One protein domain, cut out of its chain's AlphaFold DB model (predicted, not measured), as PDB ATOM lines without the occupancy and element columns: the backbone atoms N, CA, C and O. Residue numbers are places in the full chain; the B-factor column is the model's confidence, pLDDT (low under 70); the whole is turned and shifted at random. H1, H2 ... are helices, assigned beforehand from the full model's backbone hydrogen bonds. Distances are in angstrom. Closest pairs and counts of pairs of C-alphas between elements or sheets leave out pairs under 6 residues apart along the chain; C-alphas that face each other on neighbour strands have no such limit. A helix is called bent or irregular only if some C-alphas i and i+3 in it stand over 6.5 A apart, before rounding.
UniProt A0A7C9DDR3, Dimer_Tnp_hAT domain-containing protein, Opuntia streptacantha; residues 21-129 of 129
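What this domain is: This is residues 21 to 129 of the 129 residues of the protein "Dimer_Tnp_hAT domain-containing protein" of Opuntia streptacantha (UniProt A0A7C9DDR3). One long helix, H4, makes the backbone of an extended model: H3 folds back beside its first part and H5 folds back over its other half at an angle, while little H2 packs on its beginning. Residues 21 to 41, of which 21 to 34 belong to H1, stick out far from this body as a free arm. The printed part has 109 residues with five named helices, H1 to H5 in order along the chain, and no named strand; the class is all helix. The whole is extended, with a radius of gyration of the C-alphas of 25.6 A and spans of 85 by 43 by 18 A.

Where its parts are: H4, residues 74 to 108, is the longest helix, 45.9 A from C-alpha 74 at (251.978, 177.699, 270.163) to C-alpha 108 at (230.158, 138.818, 280.926). It has a kink of 49 degrees near residue 102, and it is neither bent nor irregular, but only just: C-alphas 103 and 106 are 6.1 A apart. H5, residues 113 to 127, measures 21.4 A, and H3, residues 62 to 69, 10.5 A. H2 is short, residues 44 to 48. H1, residues 21 to 34, measures 19.6 A and begins with C-alpha 21 at (287.010, 194.570, 298.359).

How they stand to each other: H4 is the hub, touching three other helices. H3 and H4 form a helical hairpin, opposite ways at a shallow tilt of 30 degrees; H4 touches H3 with residues 77 to 84 alone, and the closest C-alphas, of Trp 66 and Ala 77, are 5.7 A apart. H4 and H5 form a second helical hairpin, opposite ways at a steep tilt of 39 degrees; H4 touches H5 with residues 89 to 97 alone, and the closest C-alphas, of Ser 93 and Ile 124, are 6.2 A apart. H2 touches residues 75 to 76 of H4 alone, with the closest C-alphas, of Leu 45 and Val 76, 6.0 A apart. H3 and H5 are apart, and H1 touches no helix. In H1, H2, H3 and H5 every O i to N i+4 pair is within hydrogen-bond range; in H4, 26 of 31 are.

The domain as a whole: The C-alphas farthest apart, of Thr 21 and Ser 110, are 85.4 A apart. Without the stretches that stand free, residues 21 to 41, 51 to 56 and 109 to 115, the body spans 56 by 23 by 16 A. The printed part has no cut. The link from H2 to H3, 13 residues, is long; those from H3 to H4 and from H4 to H5 are tight. The mean pLDDT of the printed part is 71.5, and 43 residues are under 70, among them 30 to 42, 52 to 59 and 100 to 111.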
ATOM      1  N   THR A  21     288.036 193.969 299.218       53.06
ATOM      2  CA  THR A  21     287.010 194.570 298.359       53.06
ATOM      3  C   THR A  21     287.016 194.028 296.936       53.06
ATOM      4  O   THR A  21     286.032 194.235 296.246       53.06
ATOM      5  N   SER A  22     288.026 193.270 296.494       62.50
ATOM      6  CA  SER A  22     288.053 192.743 295.120       62.50
ATOM      7  C   SER A  22     286.972 191.681 294.887       62.50
ATOM      8  O   SER A  22     286.140 191.822 293.990       62.50
ATOM      9  N   TYR A  23     286.909 190.658 295.750       61.22
ATOM     10  CA  TYR A  23     285.917 189.585 295.623       61.22
ATOM     11  C   TYR A  23     284.505 190.065 295.980       61.22
ATOM     12  O   TYR A  23     283.556 189.787 295.252       61.22
ATOM     13  N   ALA A  24     284.363 190.864 297.043       73.06
ATOM     14  CA  ALA A  24     283.077 191.441 297.427       73.06
ATOM     15  C   ALA A  24     282.525 192.402 296.353       73.06
ATOM     16  O   ALA A  24     281.328 192.374 296.051       73.06
ATOM     17  N   GLN A  25     283.380 193.209 295.706       71.00
ATOM     18  CA  GLN A  25     282.970 194.044 294.571       71.00
ATOM     19  C   GLN A  25     282.637 193.202 293.339       71.00
ATOM     20  O   GLN A  25     281.662 193.521 292.660       71.00
ATOM     21  N   GLN A  26     283.377 192.123 293.057       73.94
ATOM     22  CA  GLN A  26     283.057 191.199 291.962       73.94
ATOM     23  C   GLN A  26     281.717 190.494 292.180       73.94
ATOM     24  O   GLN A  26     280.922 190.414 291.244       73.94
ATOM     25  N   LEU A  27     281.426 190.051 293.406       70.75
ATOM     26  CA  LEU A  27     280.156 189.419 293.758       70.75
ATOM     27  C   LEU A  27     278.996 190.408 293.598       70.75
ATOM     28  O   LEU A  27     277.996 190.086 292.962       70.75
ATOM     29  N   ARG A  28     279.167 191.655 294.058       70.31
ATOM     30  CA  ARG A  28     278.174 192.722 293.870       70.31
ATOM     31  C   ARG A  28     277.975 193.063 292.394       70.31
ATOM     32  O   ARG A  28     276.845 193.295 291.987       70.31
ATOM     33  N   LYS A  29     279.039 193.063 291.582       72.56
ATOM     34  CA  LYS A  29     278.984 193.334 290.134       72.56
ATOM     35  C   LYS A  29     278.326 192.184 289.357       72.56
ATOM     36  O   LYS A  29     277.573 192.454 288.428       72.56
ATOM     37  N   LYS A  30     278.530 190.926 289.775       68.12
ATOM     38  CA  LYS A  30     277.827 189.743 289.243       68.12
ATOM     39  C   LYS A  30     276.347 189.721 289.621       68.12
ATOM     40  O   LYS A  30     275.521 189.453 288.757       68.12
ATOM     41  N   LEU A  31     276.007 190.056 290.866       62.94
ATOM     42  CA  LEU A  31     274.613 190.150 291.312       62.94
ATOM     43  C   LEU A  31     273.882 191.303 290.599       62.94
ATOM     44  O   LEU A  31     272.793 191.096 290.072       62.94
ATOM     45  N   LYS A  32     274.528 192.469 290.430       62.97
ATOM     46  CA  LYS A  32     273.975 193.592 289.643       62.97
ATOM     47  C   LYS A  32     273.852 193.295 288.142       62.97
ATOM     48  O   LYS A  32     273.010 193.888 287.480       62.97
ATOM     49  N   GLY A  33     274.688 192.401 287.608       50.22
ATOM     50  CA  GLY A  33     274.615 191.927 286.223       50.22
ATOM     51  C   GLY A  33     273.545 190.854 285.989       50.22
ATOM     52  O   GLY A  33     273.108 190.683 284.856       50.22
ATOM     53  N   ALA A  34     273.095 190.167 287.044       53.00
ATOM     54  CA  ALA A  34     272.000 189.199 286.983       53.00
ATOM     55  C   ALA A  34     270.622 189.846 287.226       53.00
ATOM     56  O   ALA A  34     269.619 189.360 286.710       53.00
ATOM     57  N   GLU A  35     270.564 190.973 287.943       53.41
ATOM     58  CA  GLU A  35     269.312 191.709 288.191       53.41
ATOM     59  C   GLU A  35     268.943 192.731 287.101       53.41
ATOM     60  O   GLU A  35     267.858 193.303 287.137       53.41
ATOM     61  N   GLY A  36     269.797 192.942 286.094       49.81
ATOM     62  CA  GLY A  36     269.517 193.844 284.966       49.81
ATOM     63  C   GLY A  36     268.858 193.184 283.748       49.81
ATOM     64  O   GLY A  36     268.566 193.868 282.774       49.81
ATOM     65  N   GLY A  37     268.650 191.864 283.779       48.84
ATOM     66  CA  GLY A  37     268.231 191.070 282.615       48.84
ATOM     67  C   GLY A  37     266.995 190.201 282.832       48.84
ATOM     68  O   GLY A  37     266.672 189.388 281.976       48.84
ATOM     69  N   ARG A  38     266.288 190.363 283.957       50.69
ATOM     70  CA  ARG A  38     264.928 189.830 284.131       50.69
ATOM     71  C   ARG A  38     263.892 190.935 283.940       50.69
ATOM     72  O   ARG A  38     262.854 190.936 284.593       50.69
ATOM     73  N   GLY A  39     264.169 191.885 283.041       47.47
ATOM     74  CA  GLY A  39     263.086 192.624 282.403       47.47
ATOM     75  C   GLY A  39     262.138 191.570 281.853       47.47
ATOM     76  O   GLY A  39     262.582 190.741 281.064       47.47
ATOM     77  N   MET A  40     260.921 191.516 282.404       56.09
ATOM     78  CA  MET A  40     259.908 190.492 282.150       56.09
ATOM     79  C   MET A  40     259.963 190.043 280.693       56.09
ATOM     80  O   MET A  40     259.383 190.688 279.820       56.09
ATOM     81  N   ILE A  41     260.624 188.916 280.418       52.59
ATOM     82  CA  ILE A  41     260.290 188.151 279.228       52.59
ATOM     83  C   ILE A  41     258.896 187.644 279.558       52.59
ATOM     84  O   ILE A  41     258.749 186.616 280.217       52.59
ATOM     85  N   LYS A  42     257.877 188.454 279.236       61.50
ATOM     86  CA  LYS A  42     256.482 188.064 279.392       61.50
ATOM     87  C   LYS A  42     256.358 186.775 278.606       61.50
ATOM     88  O   LYS A  42     256.553 186.777 277.384       61.50
ATOM     89  N   THR A  43     256.138 185.681 279.325       80.38
ATOM     90  CA  THR A  43     255.943 184.384 278.698       80.38
ATOM     91  C   THR A  43     254.746 184.497 277.766       80.38
ATOM     92  O   THR A  43     253.879 185.355 277.938       80.38
ATOM     93  N   GLU A  44     254.701 183.646 276.754       81.50
ATOM     94  CA  GLU A  44     253.545 183.547 275.867       81.50
ATOM     95  C   GLU A  44     252.229 183.435 276.663       81.50
ATOM     96  O   GLU A  44     251.277 184.156 276.386       81.50
ATOM     97  N   LEU A  45     252.247 182.656 277.750       81.19
ATOM     98  CA  LEU A  45     251.156 182.549 278.718       81.19
ATOM     99  C   LEU A  45     250.808 183.885 279.381       81.19
ATOM    100  O   LEU A  45     249.642 184.232 279.496       81.19
ATOM    101  N   GLN A  46     251.802 184.657 279.815       82.88
ATOM    102  CA  GLN A  46     251.558 185.954 280.439       82.88
ATOM    103  C   GLN A  46     250.993 186.983 279.451       82.88
ATOM    104  O   GLN A  46     250.281 187.888 279.871       82.88
ATOM    105  N   LYS A  47     251.309 186.860 278.157       83.19
ATOM    106  CA  LYS A  47     250.685 187.673 277.103       83.19
ATOM    107  C   LYS A  47     249.233 187.259 276.881       83.19
ATOM    108  O   LYS A  47     248.384 188.135 276.859       83.19
ATOM    109  N   TYR A  48     248.965 185.954 276.808       80.75
ATOM    110  CA  TYR A  48     247.610 185.409 276.704       80.75
ATOM    111  C   TYR A  48     246.721 185.837 277.883       80.75
ATOM    112  O   TYR A  48     245.624 186.325 277.676       80.75
ATOM    113  N   LEU A  49     247.226 185.758 279.120       82.56
ATOM    114  CA  LEU A  49     246.485 186.157 280.327       82.56
ATOM    115  C   LEU A  49     246.252 187.674 280.464       82.56
ATOM    116  O   LEU A  49     245.489 188.090 281.328       82.56
ATOM    117  N   GLN A  50     246.973 188.501 279.704       82.31
ATOM    118  CA  GLN A  50     246.826 189.962 279.710       82.31
ATOM    119  C   GLN A  50     245.946 190.472 278.570       82.31
ATOM    120  O   GLN A  50     245.611 191.653 278.562       82.31
ATOM    121  N   GLU A  51     245.639 189.621 277.596       78.75
ATOM    122  CA  GLU A  51     244.745 189.952 276.500       78.75
ATOM    123  C   GLU A  51     243.306 189.744 276.990       78.75
ATOM    124  O   GLU A  51     242.956 188.655 277.441       78.75
ATOM    125  N   GLU A  52     242.496 190.804 276.967       64.81
ATOM    126  CA  GLU A  52     241.052 190.681 277.169       64.81
ATOM    127  C   GLU A  52     240.483 189.971 275.940       64.81
ATOM    128  O   GLU A  52     240.466 190.529 274.845       64.81
ATOM    129  N   LEU A  53     240.089 188.710 276.114       66.75
ATOM    130  CA  LEU A  53     239.245 188.014 275.152       66.75
ATOM    131  C   LEU A  53     237.809 188.426 275.458       66.75
ATOM    132  O   LEU A  53     237.356 188.255 276.590       66.75
ATOM    133  N   GLU A  54     237.107 188.987 274.477       61.22
ATOM    134  CA  GLU A  54     235.664 189.177 274.599       61.22
ATOM    135  C   GLU A  54     235.015 187.786 274.681       61.22
ATOM    136  O   GLU A  54     235.321 186.906 273.870       61.22
ATOM    137  N   ASP A  55     234.146 187.565 275.676       58.94
ATOM    138  CA  ASP A  55     233.477 186.273 275.918       58.94
ATOM    139  C   ASP A  55     232.738 185.751 274.661       58.94
ATOM    140  O   ASP A  55     232.556 184.544 274.485       58.94
ATOM    141  N   ASP A  56     232.388 186.657 273.746       60.62
ATOM    142  CA  ASP A  56     231.709 186.383 272.481       60.62
ATOM    143  C   ASP A  56     232.614 185.746 271.401       60.62
ATOM    144  O   ASP A  56     232.106 185.162 270.442       60.62
ATOM    145  N   GLU A  57     233.948 185.810 271.526       62.19
ATOM    146  CA  GLU A  57     234.877 185.274 270.514       62.19
ATOM    147  C   GLU A  57     235.137 183.765 270.644       62.19
ATOM    148  O   GLU A  57     235.544 183.123 269.670       62.19
ATOM    149  N   VAL A  58     234.941 183.182 271.831       66.31
ATOM    150  CA  VAL A  58     235.348 181.792 272.114       66.31
ATOM    151  C   VAL A  58     234.252 180.775 271.774       66.31
ATOM    152  O   VAL A  58     234.577 179.653 271.379       66.31
ATOM    153  N   GLY A  59     232.974 181.163 271.834       68.44
ATOM    154  CA  GLY A  59     231.836 180.280 271.548       68.44
ATOM    155  C   GLY A  59     231.864 178.950 272.326       68.44
ATOM    156  O   GLY A  59     232.596 178.785 273.300       68.44
ATOM    157  N   ASP A  60     231.075 177.970 271.873       72.12
ATOM    158  CA  ASP A  60     231.017 176.637 272.500       72.12
ATOM    159  C   ASP A  60     232.205 175.721 272.111       72.12
ATOM    160  O   ASP A  60     232.418 174.676 272.731       72.12
ATOM    161  N   ASP A  61     232.997 176.090 271.090       79.62
ATOM    162  CA  ASP A  61     234.118 175.291 270.567       79.62
ATOM    163  C   ASP A  61     235.485 175.890 270.930       79.62
ATOM    164  O   ASP A  61     236.225 176.433 270.101       79.62
ATOM    165  N   VAL A  62     235.858 175.719 272.199       83.69
ATOM    166  CA  VAL A  62     237.157 176.151 272.739       83.69
ATOM    167  C   VAL A  62     238.335 175.507 271.985       83.69
ATOM    168  O   VAL A  62     239.375 176.138 271.793       83.69
ATOM    169  N   LEU A  63     238.205 174.256 271.521       82.62
ATOM    170  CA  LEU A  63     239.262 173.581 270.753       82.62
ATOM    171  C   LEU A  63     239.407 174.178 269.347       82.62
ATOM    172  O   LEU A  63     240.532 174.350 268.864       82.62
ATOM    173  N   GLY A  64     238.292 174.535 268.711       83.19
ATOM    174  CA  GLY A  64     238.247 175.294 267.463       83.19
ATOM    175  C   GLY A  64     238.898 176.667 267.598       83.19
ATOM    176  O   GLY A  64     239.717 177.040 266.753       83.19
ATOM    177  N   TRP A  65     238.649 177.370 268.704       85.50
ATOM    178  CA  TRP A  65     239.298 178.649 268.999       85.50
ATOM    179  C   TRP A  65     240.828 178.513 269.063       85.50
ATOM    180  O   TRP A  65     241.553 179.260 268.394       85.50
ATOM    181  N   TRP A  66     241.340 177.492 269.765       87.38
ATOM    182  CA  TRP A  66     242.779 177.195 269.828       87.38
ATOM    183  C   TRP A  66     243.374 176.731 268.496       87.38
ATOM    184  O   TRP A  66     244.572 176.905 268.271       87.38
ATOM    185  N   LYS A  67     242.577 176.162 267.585       83.56
ATOM    186  CA  LYS A  67     243.036 175.813 266.231       83.56
ATOM    187  C   LYS A  67     243.344 177.063 265.401       83.56
ATOM    188  O   LYS A  67     244.298 177.047 264.627       83.56
ATOM    189  N   ILE A  68     242.569 178.129 265.588       85.81
ATOM    190  CA  ILE A  68     242.726 179.409 264.886       85.81
ATOM    191  C   ILE A  68     243.827 180.256 265.538       85.81
ATOM    192  O   ILE A  68     244.699 180.776 264.843       85.81
ATOM    193  N   HIS A  69     243.845 180.338 266.871       84.12
ATOM    194  CA  HIS A  69     244.787 181.168 267.637       84.12
ATOM    195  C   HIS A  69     246.103 180.455 267.986       84.12
ATOM    196  O   HIS A  69     247.064 181.079 268.440       84.12
ATOM    197  N   GLY A  70     246.191 179.152 267.721       83.69
ATOM    198  CA  GLY A  70     247.359 178.325 268.010       83.69
ATOM    199  C   GLY A  70     248.679 178.798 267.395       83.69
ATOM    200  O   GLY A  70     249.696 178.720 268.077       83.69
ATOM    201  N   PRO A  71     248.720 179.342 266.162       86.56
ATOM    202  CA  PRO A  71     249.949 179.913 265.611       86.56
ATOM    203  C   PRO A  71     250.455 181.143 266.379       86.56
ATOM    204  O   PRO A  71     251.657 181.399 266.396       86.56
ATOM    205  N   ARG A  72     249.551 181.900 267.018       84.25
ATOM    206  CA  ARG A  72     249.878 183.081 267.833       84.25
ATOM    207  C   ARG A  72     250.413 182.681 269.207       84.25
ATOM    208  O   ARG A  72     251.306 183.345 269.734       84.25
ATOM    209  N   TYR A  73     249.892 181.577 269.739       86.38
ATOM    210  CA  TYR A  73     250.230 181.040 271.052       86.38
ATOM    211  C   TYR A  73     250.543 179.530 270.988       86.38
ATOM    212  O   TYR A  73     249.763 178.718 271.486       86.38
ATOM    213  N   PRO A  74     251.673 179.114 270.385       84.56
ATOM    214  CA  PRO A  74     251.978 177.699 270.163       84.56
ATOM    215  C   PRO A  74     252.196 176.890 271.450       84.56
ATOM    216  O   PRO A  74     251.830 175.712 271.507       84.56
ATOM    217  N   VAL A  75     252.793 177.484 272.484       86.44
ATOM    218  CA  VAL A  75     253.060 176.813 273.762       86.44
ATOM    219  C   VAL A  75     251.777 176.723 274.585       86.44
ATOM    220  O   VAL A  75     251.469 175.655 275.116       86.44
ATOM    221  N   VAL A  76     250.992 177.800 274.649       87.38
ATOM    222  CA  VAL A  76     249.717 177.821 275.383       87.38
ATOM    223  C   VAL A  76     248.676 176.951 274.688       87.38
ATOM    224  O   VAL A  76     248.024 176.162 275.360       87.38
ATOM    225  N   ALA A  77     248.587 176.979 273.357       87.75
ATOM    226  CA  ALA A  77     247.673 176.123 272.603       87.75
ATOM    227  C   ALA A  77     247.989 174.638 272.776       87.75
ATOM    228  O   ALA A  77     247.081 173.813 272.857       87.75
ATOM    229  N   ARG A  78     249.273 174.269 272.872       88.00
ATOM    230  CA  ARG A  78     249.655 172.892 273.195       88.00
ATOM    231  C   ARG A  78     249.177 172.499 274.592       88.00
ATOM    232  O   ARG A  78     248.537 171.463 274.717       88.00
ATOM    233  N   MET A  79     249.429 173.337 275.599       88.19
ATOM    234  CA  MET A  79     248.967 173.083 276.969       88.19
ATOM    235  C   MET A  79     247.439 173.015 277.054       88.19
ATOM    236  O   MET A  79     246.903 172.109 277.682       88.19
ATOM    237  N   ALA A  80     246.735 173.924 276.381       87.38
ATOM    238  CA  ALA A  80     245.282 173.939 276.333       87.38
ATOM    239  C   ALA A  80     244.725 172.669 275.687       87.38
ATOM    240  O   ALA A  80     243.812 172.068 276.237       87.38
ATOM    241  N   ARG A  81     245.304 172.194 274.575       86.12
ATOM    242  CA  ARG A  81     244.910 170.905 273.987       86.12
ATOM    243  C   ARG A  81     245.158 169.751 274.945       86.12
ATOM    244  O   ARG A  81     244.252 168.950 275.128       86.12
ATOM    245  N   ASP A  82     246.323 169.669 275.575       85.56
ATOM    246  CA  ASP A  82     246.630 168.570 276.497       85.56
ATOM    247  C   ASP A  82     245.655 168.555 277.695       85.56
ATOM    248  O   ASP A  82     245.158 167.498 278.082       85.56
ATOM    249  N   VAL A  83     245.305 169.731 278.231       85.12
ATOM    250  CA  VAL A  83     244.362 169.874 279.353       85.12
ATOM    251  C   VAL A  83     242.911 169.630 278.938       85.12
ATOM    252  O   VAL A  83     242.183 169.016 279.705       85.12
ATOM    253  N   LEU A  84     242.476 170.084 277.758       81.00
ATOM    254  CA  LEU A  84     241.087 169.968 277.286       81.00
ATOM    255  C   LEU A  84     240.783 168.609 276.636       81.00
ATOM    256  O   LEU A  84     239.649 168.138 276.690       81.00
ATOM    257  N   THR A  85     241.788 167.934 276.070       79.12
ATOM    258  CA  THR A  85     241.620 166.612 275.435       79.12
ATOM    259  C   THR A  85     241.410 165.509 276.474       79.12
ATOM    260  O   THR A  85     240.706 164.537 276.200       79.12
ATOM    261  N   VAL A  86     241.964 165.656 277.685       79.81
ATOM    262  CA  VAL A  86     241.759 164.702 278.791       79.81
ATOM    263  C   VAL A  86     240.280 164.629 279.214       79.81
ATOM    264  O   VAL A  86     239.737 163.528 279.160       79.81
ATOM    265  N   PRO A  87     239.583 165.739 279.536       73.75
ATOM    266  CA  PRO A  87     238.144 165.760 279.801       73.75
ATOM    267  C   PRO A  87     237.303 165.115 278.699       73.75
ATOM    268  O   PRO A  87     236.433 164.295 278.986       73.75
ATOM    269  N   VAL A  88     237.586 165.433 277.431       75.62
ATOM    270  CA  VAL A  88     236.862 164.856 276.286       75.62
ATOM    271  C   VAL A  88     237.054 163.340 276.238       75.62
ATOM    272  O   VAL A  88     236.092 162.588 276.089       75.62
ATOM    273  N   SER A  89     238.284 162.879 276.450       75.31
ATOM    274  CA  SER A  89     238.634 161.458 276.470       75.31
ATOM    275  C   SER A  89     237.987 160.709 277.632       75.31
ATOM    276  O   SER A  89     237.497 159.594 277.449       75.31
ATOM    277  N   THR A  90     237.961 161.301 278.827       77.25
ATOM    278  CA  THR A  90     237.356 160.682 280.013       77.25
ATOM    279  C   THR A  90     235.844 160.615 279.895       77.25
ATOM    280  O   THR A  90     235.273 159.571 280.188       77.25
ATOM    281  N   VAL A  91     235.196 161.676 279.401       77.00
ATOM    282  CA  VAL A  91     233.741 161.700 279.184       77.00
ATOM    283  C   VAL A  91     233.343 160.700 278.099       77.00
ATOM    284  O   VAL A  91     232.379 159.953 278.273       77.00
ATOM    285  N   ALA A  92     234.108 160.615 277.008       75.56
ATOM    286  CA  ALA A  92     233.881 159.622 275.964       75.56
ATOM    287  C   ALA A  92     234.100 158.188 276.477       75.56
ATOM    288  O   ALA A  92     233.287 157.310 276.198       75.56
ATOM    289  N   SER A  93     235.147 157.956 277.274       75.12
ATOM    290  CA  SER A  93     235.445 156.644 277.863       75.12
ATOM    291  C   SER A  93     234.405 156.223 278.901       75.12
ATOM    292  O   SER A  93     233.993 155.069 278.908       75.12
ATOM    293  N   GLU A  94     233.933 157.143 279.745       77.94
ATOM    294  CA  GLU A  94     232.856 156.883 280.705       77.94
ATOM    295  C   GLU A  94     231.534 156.611 279.987       77.94
ATOM    296  O   GLU A  94     230.839 155.659 280.328       77.94
ATOM    297  N   SER A  95     231.212 157.374 278.941       77.75
ATOM    298  CA  SER A  95     230.013 157.149 278.124       77.75
ATOM    299  C   SER A  95     230.065 155.791 277.427       77.75
ATOM    300  O   SER A  95     229.113 155.011 277.488       77.75
ATOM    301  N   ALA A  96     231.207 155.464 276.825       74.12
ATOM    302  CA  ALA A  96     231.467 154.174 276.208       74.12
ATOM    303  C   ALA A  96     231.386 153.022 277.209       74.12
ATOM    304  O   ALA A  96     230.782 151.993 276.916       74.12
ATOM    305  N   PHE A  97     231.942 153.200 278.406       70.69
ATOM    306  CA  PHE A  97     231.886 152.219 279.480       70.69
ATOM    307  C   PHE A  97     230.491 152.116 280.108       70.69
ATOM    308  O   PHE A  97     230.094 151.040 280.530       70.69
ATOM    309  N   SER A  98     229.704 153.186 280.132       72.44
ATOM    310  CA  SER A  98     228.333 153.200 280.652       72.44
ATOM    311  C   SER A  98     227.344 152.527 279.692       72.44
ATOM    312  O   SER A  98     226.423 151.813 280.107       72.44
ATOM    313  N   ILE A  99     227.545 152.705 278.383       70.44
ATOM    314  CA  ILE A  99     226.799 152.001 277.329       70.44
ATOM    315  C   ILE A  99     227.273 150.542 277.240       70.44
ATOM    316  O   ILE A  99     226.466 149.607 277.194       70.44
ATOM    317  N   GLY A 100     228.592 150.352 277.276       62.59
ATOM    318  CA  GLY A 100     229.261 149.063 277.286       62.59
ATOM    319  C   GLY A 100     228.882 148.245 278.510       62.59
ATOM    320  O   GLY A 100     228.519 147.099 278.355       62.59
ATOM    321  N   GLY A 101     228.837 148.821 279.705       63.97
ATOM    322  CA  GLY A 101     228.490 148.132 280.948       63.97
ATOM    323  C   GLY A 101     227.109 147.485 280.898       63.97
ATOM    324  O   GLY A 101     226.967 146.347 281.320       63.97
ATOM    325  N   ARG A 102     226.116 148.140 280.285       64.44
ATOM    326  CA  ARG A 102     224.761 147.582 280.115       64.44
ATOM    327  C   ARG A 102     224.678 146.490 279.050       64.44
ATOM    328  O   ARG A 102     223.908 145.549 279.195       64.44
ATOM    329  N   THR A 103     225.464 146.606 277.984       59.53
ATOM    330  CA  THR A 103     225.484 145.611 276.897       59.53
ATOM    331  C   THR A 103     226.335 144.401 277.279       59.53
ATOM    332  O   THR A 103     225.958 143.257 277.050       59.53
ATOM    333  N   LEU A 104     227.480 144.659 277.896       58.59
ATOM    334  CA  LEU A 104     228.526 143.708 278.224       58.59
ATOM    335  C   LEU A 104     228.201 142.917 279.495       58.59
ATOM    336  O   LEU A 104     228.676 141.800 279.596       58.59
ATOM    337  N   ASP A 105     227.361 143.409 280.415       59.88
ATOM    338  CA  ASP A 105     226.876 142.629 281.570       59.88
ATOM    339  C   ASP A 105     226.193 141.311 281.143       59.88
ATOM    340  O   ASP A 105     226.530 140.242 281.652       59.88
ATOM    341  N   SER A 106     225.373 141.343 280.084       61.12
ATOM    342  CA  SER A 106     224.807 140.131 279.464       61.12
ATOM    343  C   SER A 106     225.873 139.198 278.869       61.12
ATOM    344  O   SER A 106     225.757 137.979 278.989       61.12
ATOM    345  N   PHE A 107     226.939 139.735 278.261       57.59
ATOM    346  CA  PHE A 107     228.026 138.941 277.660       57.59
ATOM    347  C   PHE A 107     229.093 138.484 278.675       57.59
ATOM    348  O   PHE A 107     229.802 137.511 278.420       57.59
ATOM    349  N   ARG A 108     229.206 139.132 279.841       57.28
ATOM    350  CA  ARG A 108     230.158 138.818 280.926       57.28
ATOM    351  C   ARG A 108     229.882 137.495 281.616       57.28
ATOM    352  O   ARG A 108     230.804 136.901 282.161       57.28
ATOM    353  N   THR A 109     228.648 137.011 281.548       58.81
ATOM    354  CA  THR A 109     228.315 135.647 281.976       58.81
ATOM    355  C   THR A 109     228.965 134.577 281.081       58.81
ATOM    356  O   THR A 109     229.045 133.421 281.485       58.81
ATOM    357  N   SER A 110     229.480 134.956 279.898       63.25
ATOM    358  CA  SER A 110     230.029 134.057 278.870       63.25
ATOM    359  C   SER A 110     231.489 134.360 278.465       63.25
ATOM    360  O   SER A 110     232.209 133.461 278.030       63.25
ATOM    361  N   LEU A 111     231.979 135.598 278.628       63.53
ATOM    362  CA  LEU A 111     233.307 136.024 278.159       63.53
ATOM    363  C   LEU A 111     234.346 136.167 279.285       63.53
ATOM    364  O   LEU A 111     234.074 136.749 280.333       63.53
ATOM    365  N   SER A 112     235.583 135.712 279.042       71.69
ATOM    366  CA  SER A 112     236.668 135.838 280.028       71.69
ATOM    367  C   SER A 112     237.078 137.308 280.254       71.69
ATOM    368  O   SER A 112     237.179 138.068 279.283       71.69
ATOM    369  N   PRO A 113     237.409 137.712 281.497       68.19
ATOM    370  CA  PRO A 113     237.742 139.098 281.848       68.19
ATOM    371  C   PRO A 113     238.906 139.691 281.038       68.19
ATOM    372  O   PRO A 113     238.881 140.869 280.703       68.19
ATOM    373  N   LYS A 114     239.871 138.867 280.606       72.06
ATOM    374  CA  LYS A 114     241.001 139.317 279.771       72.06
ATOM    375  C   LYS A 114     240.583 139.857 278.400       72.06
ATOM    376  O   LYS A 114     241.238 140.743 277.864       72.06
ATOM    377  N   VAL A 115     239.519 139.310 277.813       75.31
ATOM    378  CA  VAL A 115     239.038 139.722 276.482       75.31
ATOM    379  C   VAL A 115     238.311 141.064 276.571       75.31
ATOM    380  O   VAL A 115     238.403 141.885 275.665       75.31
ATOM    381  N   ILE A 116     237.643 141.307 277.697       73.94
ATOM    382  CA  ILE A 116     236.919 142.546 277.980       73.94
ATOM    383  C   ILE A 116     237.891 143.714 278.130       73.94
ATOM    384  O   ILE A 116     237.683 144.759 277.522       73.94
ATOM    385  N   ASP A 117     238.982 143.523 278.871       73.31
ATOM    386  CA  ASP A 117     239.999 144.561 279.049       73.31
ATOM    387  C   ASP A 117     240.668 144.933 277.720       73.31
ATOM    388  O   ASP A 117     240.856 146.112 277.428       73.31
ATOM    389  N   LEU A 118     240.956 143.942 276.869       78.31
ATOM    390  CA  LEU A 118     241.502 144.175 275.529       78.31
ATOM    391  C   LEU A 118     240.528 144.941 274.625       78.31
ATOM    392  O   LEU A 118     240.946 145.849 273.910       78.31
ATOM    393  N   LEU A 119     239.237 144.604 274.663       72.88
ATOM    394  CA  LEU A 119     238.198 145.302 273.899       72.88
ATOM    395  C   LEU A 119     238.005 146.741 274.383       72.88
ATOM    396  O   LEU A 119     237.913 147.649 273.559       72.88
ATOM    397  N   ASN A 120     238.007 146.962 275.697       71.38
ATOM    398  CA  ASN A 120     237.918 148.296 276.283       71.38
ATOM    399  C   ASN A 120     239.134 149.149 275.903       71.38
ATOM    400  O   ASN A 120     238.976 150.285 275.464       71.38
ATOM    401  N   MET A 121     240.341 148.586 275.989       75.69
ATOM    402  CA  MET A 121     241.572 149.271 275.584       75.69
ATOM    403  C   MET A 121     241.591 149.600 274.091       75.69
ATOM    404  O   MET A 121     242.001 150.697 273.707       75.69
ATOM    405  N   LEU A 122     241.113 148.687 273.241       73.62
ATOM    406  CA  LEU A 122     241.010 148.918 271.801       73.62
ATOM    407  C   LEU A 122     239.976 150.001 271.477       73.62
ATOM    408  O   LEU A 122     240.243 150.858 270.642       73.62
ATOM    409  N   TYR A 123     238.821 149.990 272.141       66.94
ATOM    410  CA  TYR A 123     237.773 150.983 271.927       66.94
ATOM    411  C   TYR A 123     238.233 152.384 272.353       66.94
ATOM    412  O   TYR A 123     238.112 153.326 271.575       66.94
ATOM    413  N   ILE A 124     238.861 152.511 273.527       70.31
ATOM    414  CA  ILE A 124     239.422 153.783 274.014       70.31
ATOM    415  C   ILE A 124     240.530 154.282 273.077       70.31
ATOM    416  O   ILE A 124     240.539 155.453 272.705       70.31
ATOM    417  N   SER A 125     241.409 153.389 272.607       68.31
ATOM    418  CA  SER A 125     242.475 153.749 271.659       68.31
ATOM    419  C   SER A 125     241.951 154.195 270.289       68.31
ATOM    420  O   SER A 125     242.651 154.923 269.597       68.31
ATOM    421  N   ARG A 126     240.745 153.776 269.878       65.38
ATOM    422  CA  ARG A 126     240.113 154.197 268.613       65.38
ATOM    423  C   ARG A 126     239.211 155.424 268.732       65.38
ATOM    424  O   ARG A 126     238.888 156.007 267.710       65.38
ATOM    425  N   VAL A 127     238.778 155.790 269.936       63.59
ATOM    426  CA  VAL A 127     237.985 157.010 270.181       63.59
ATOM    427  C   VAL A 127     238.890 158.233 270.404       63.59
ATOM    428  O   VAL A 127     238.444 159.361 270.230       63.59
ATOM    429  N   LEU A 128     240.167 158.017 270.736       59.31
ATOM    430  CA  LEU A 128     241.171 159.070 270.949       59.31
ATOM    431  C   LEU A 128     242.038 159.428 269.721       59.31
ATOM    432  O   LEU A 128     242.768 160.416 269.792       59.31
ATOM    433  N   LEU A 129     242.009 158.634 268.643       48.94
ATOM    434  CA  LEU A 129     242.859 158.766 267.442       48.94
ATOM    435  C   LEU A 129     242.008 158.939 266.185       48.94
ATOM    436  O   LEU A 129     242.347 159.836 265.382       48.94
TER     437      LEU A 129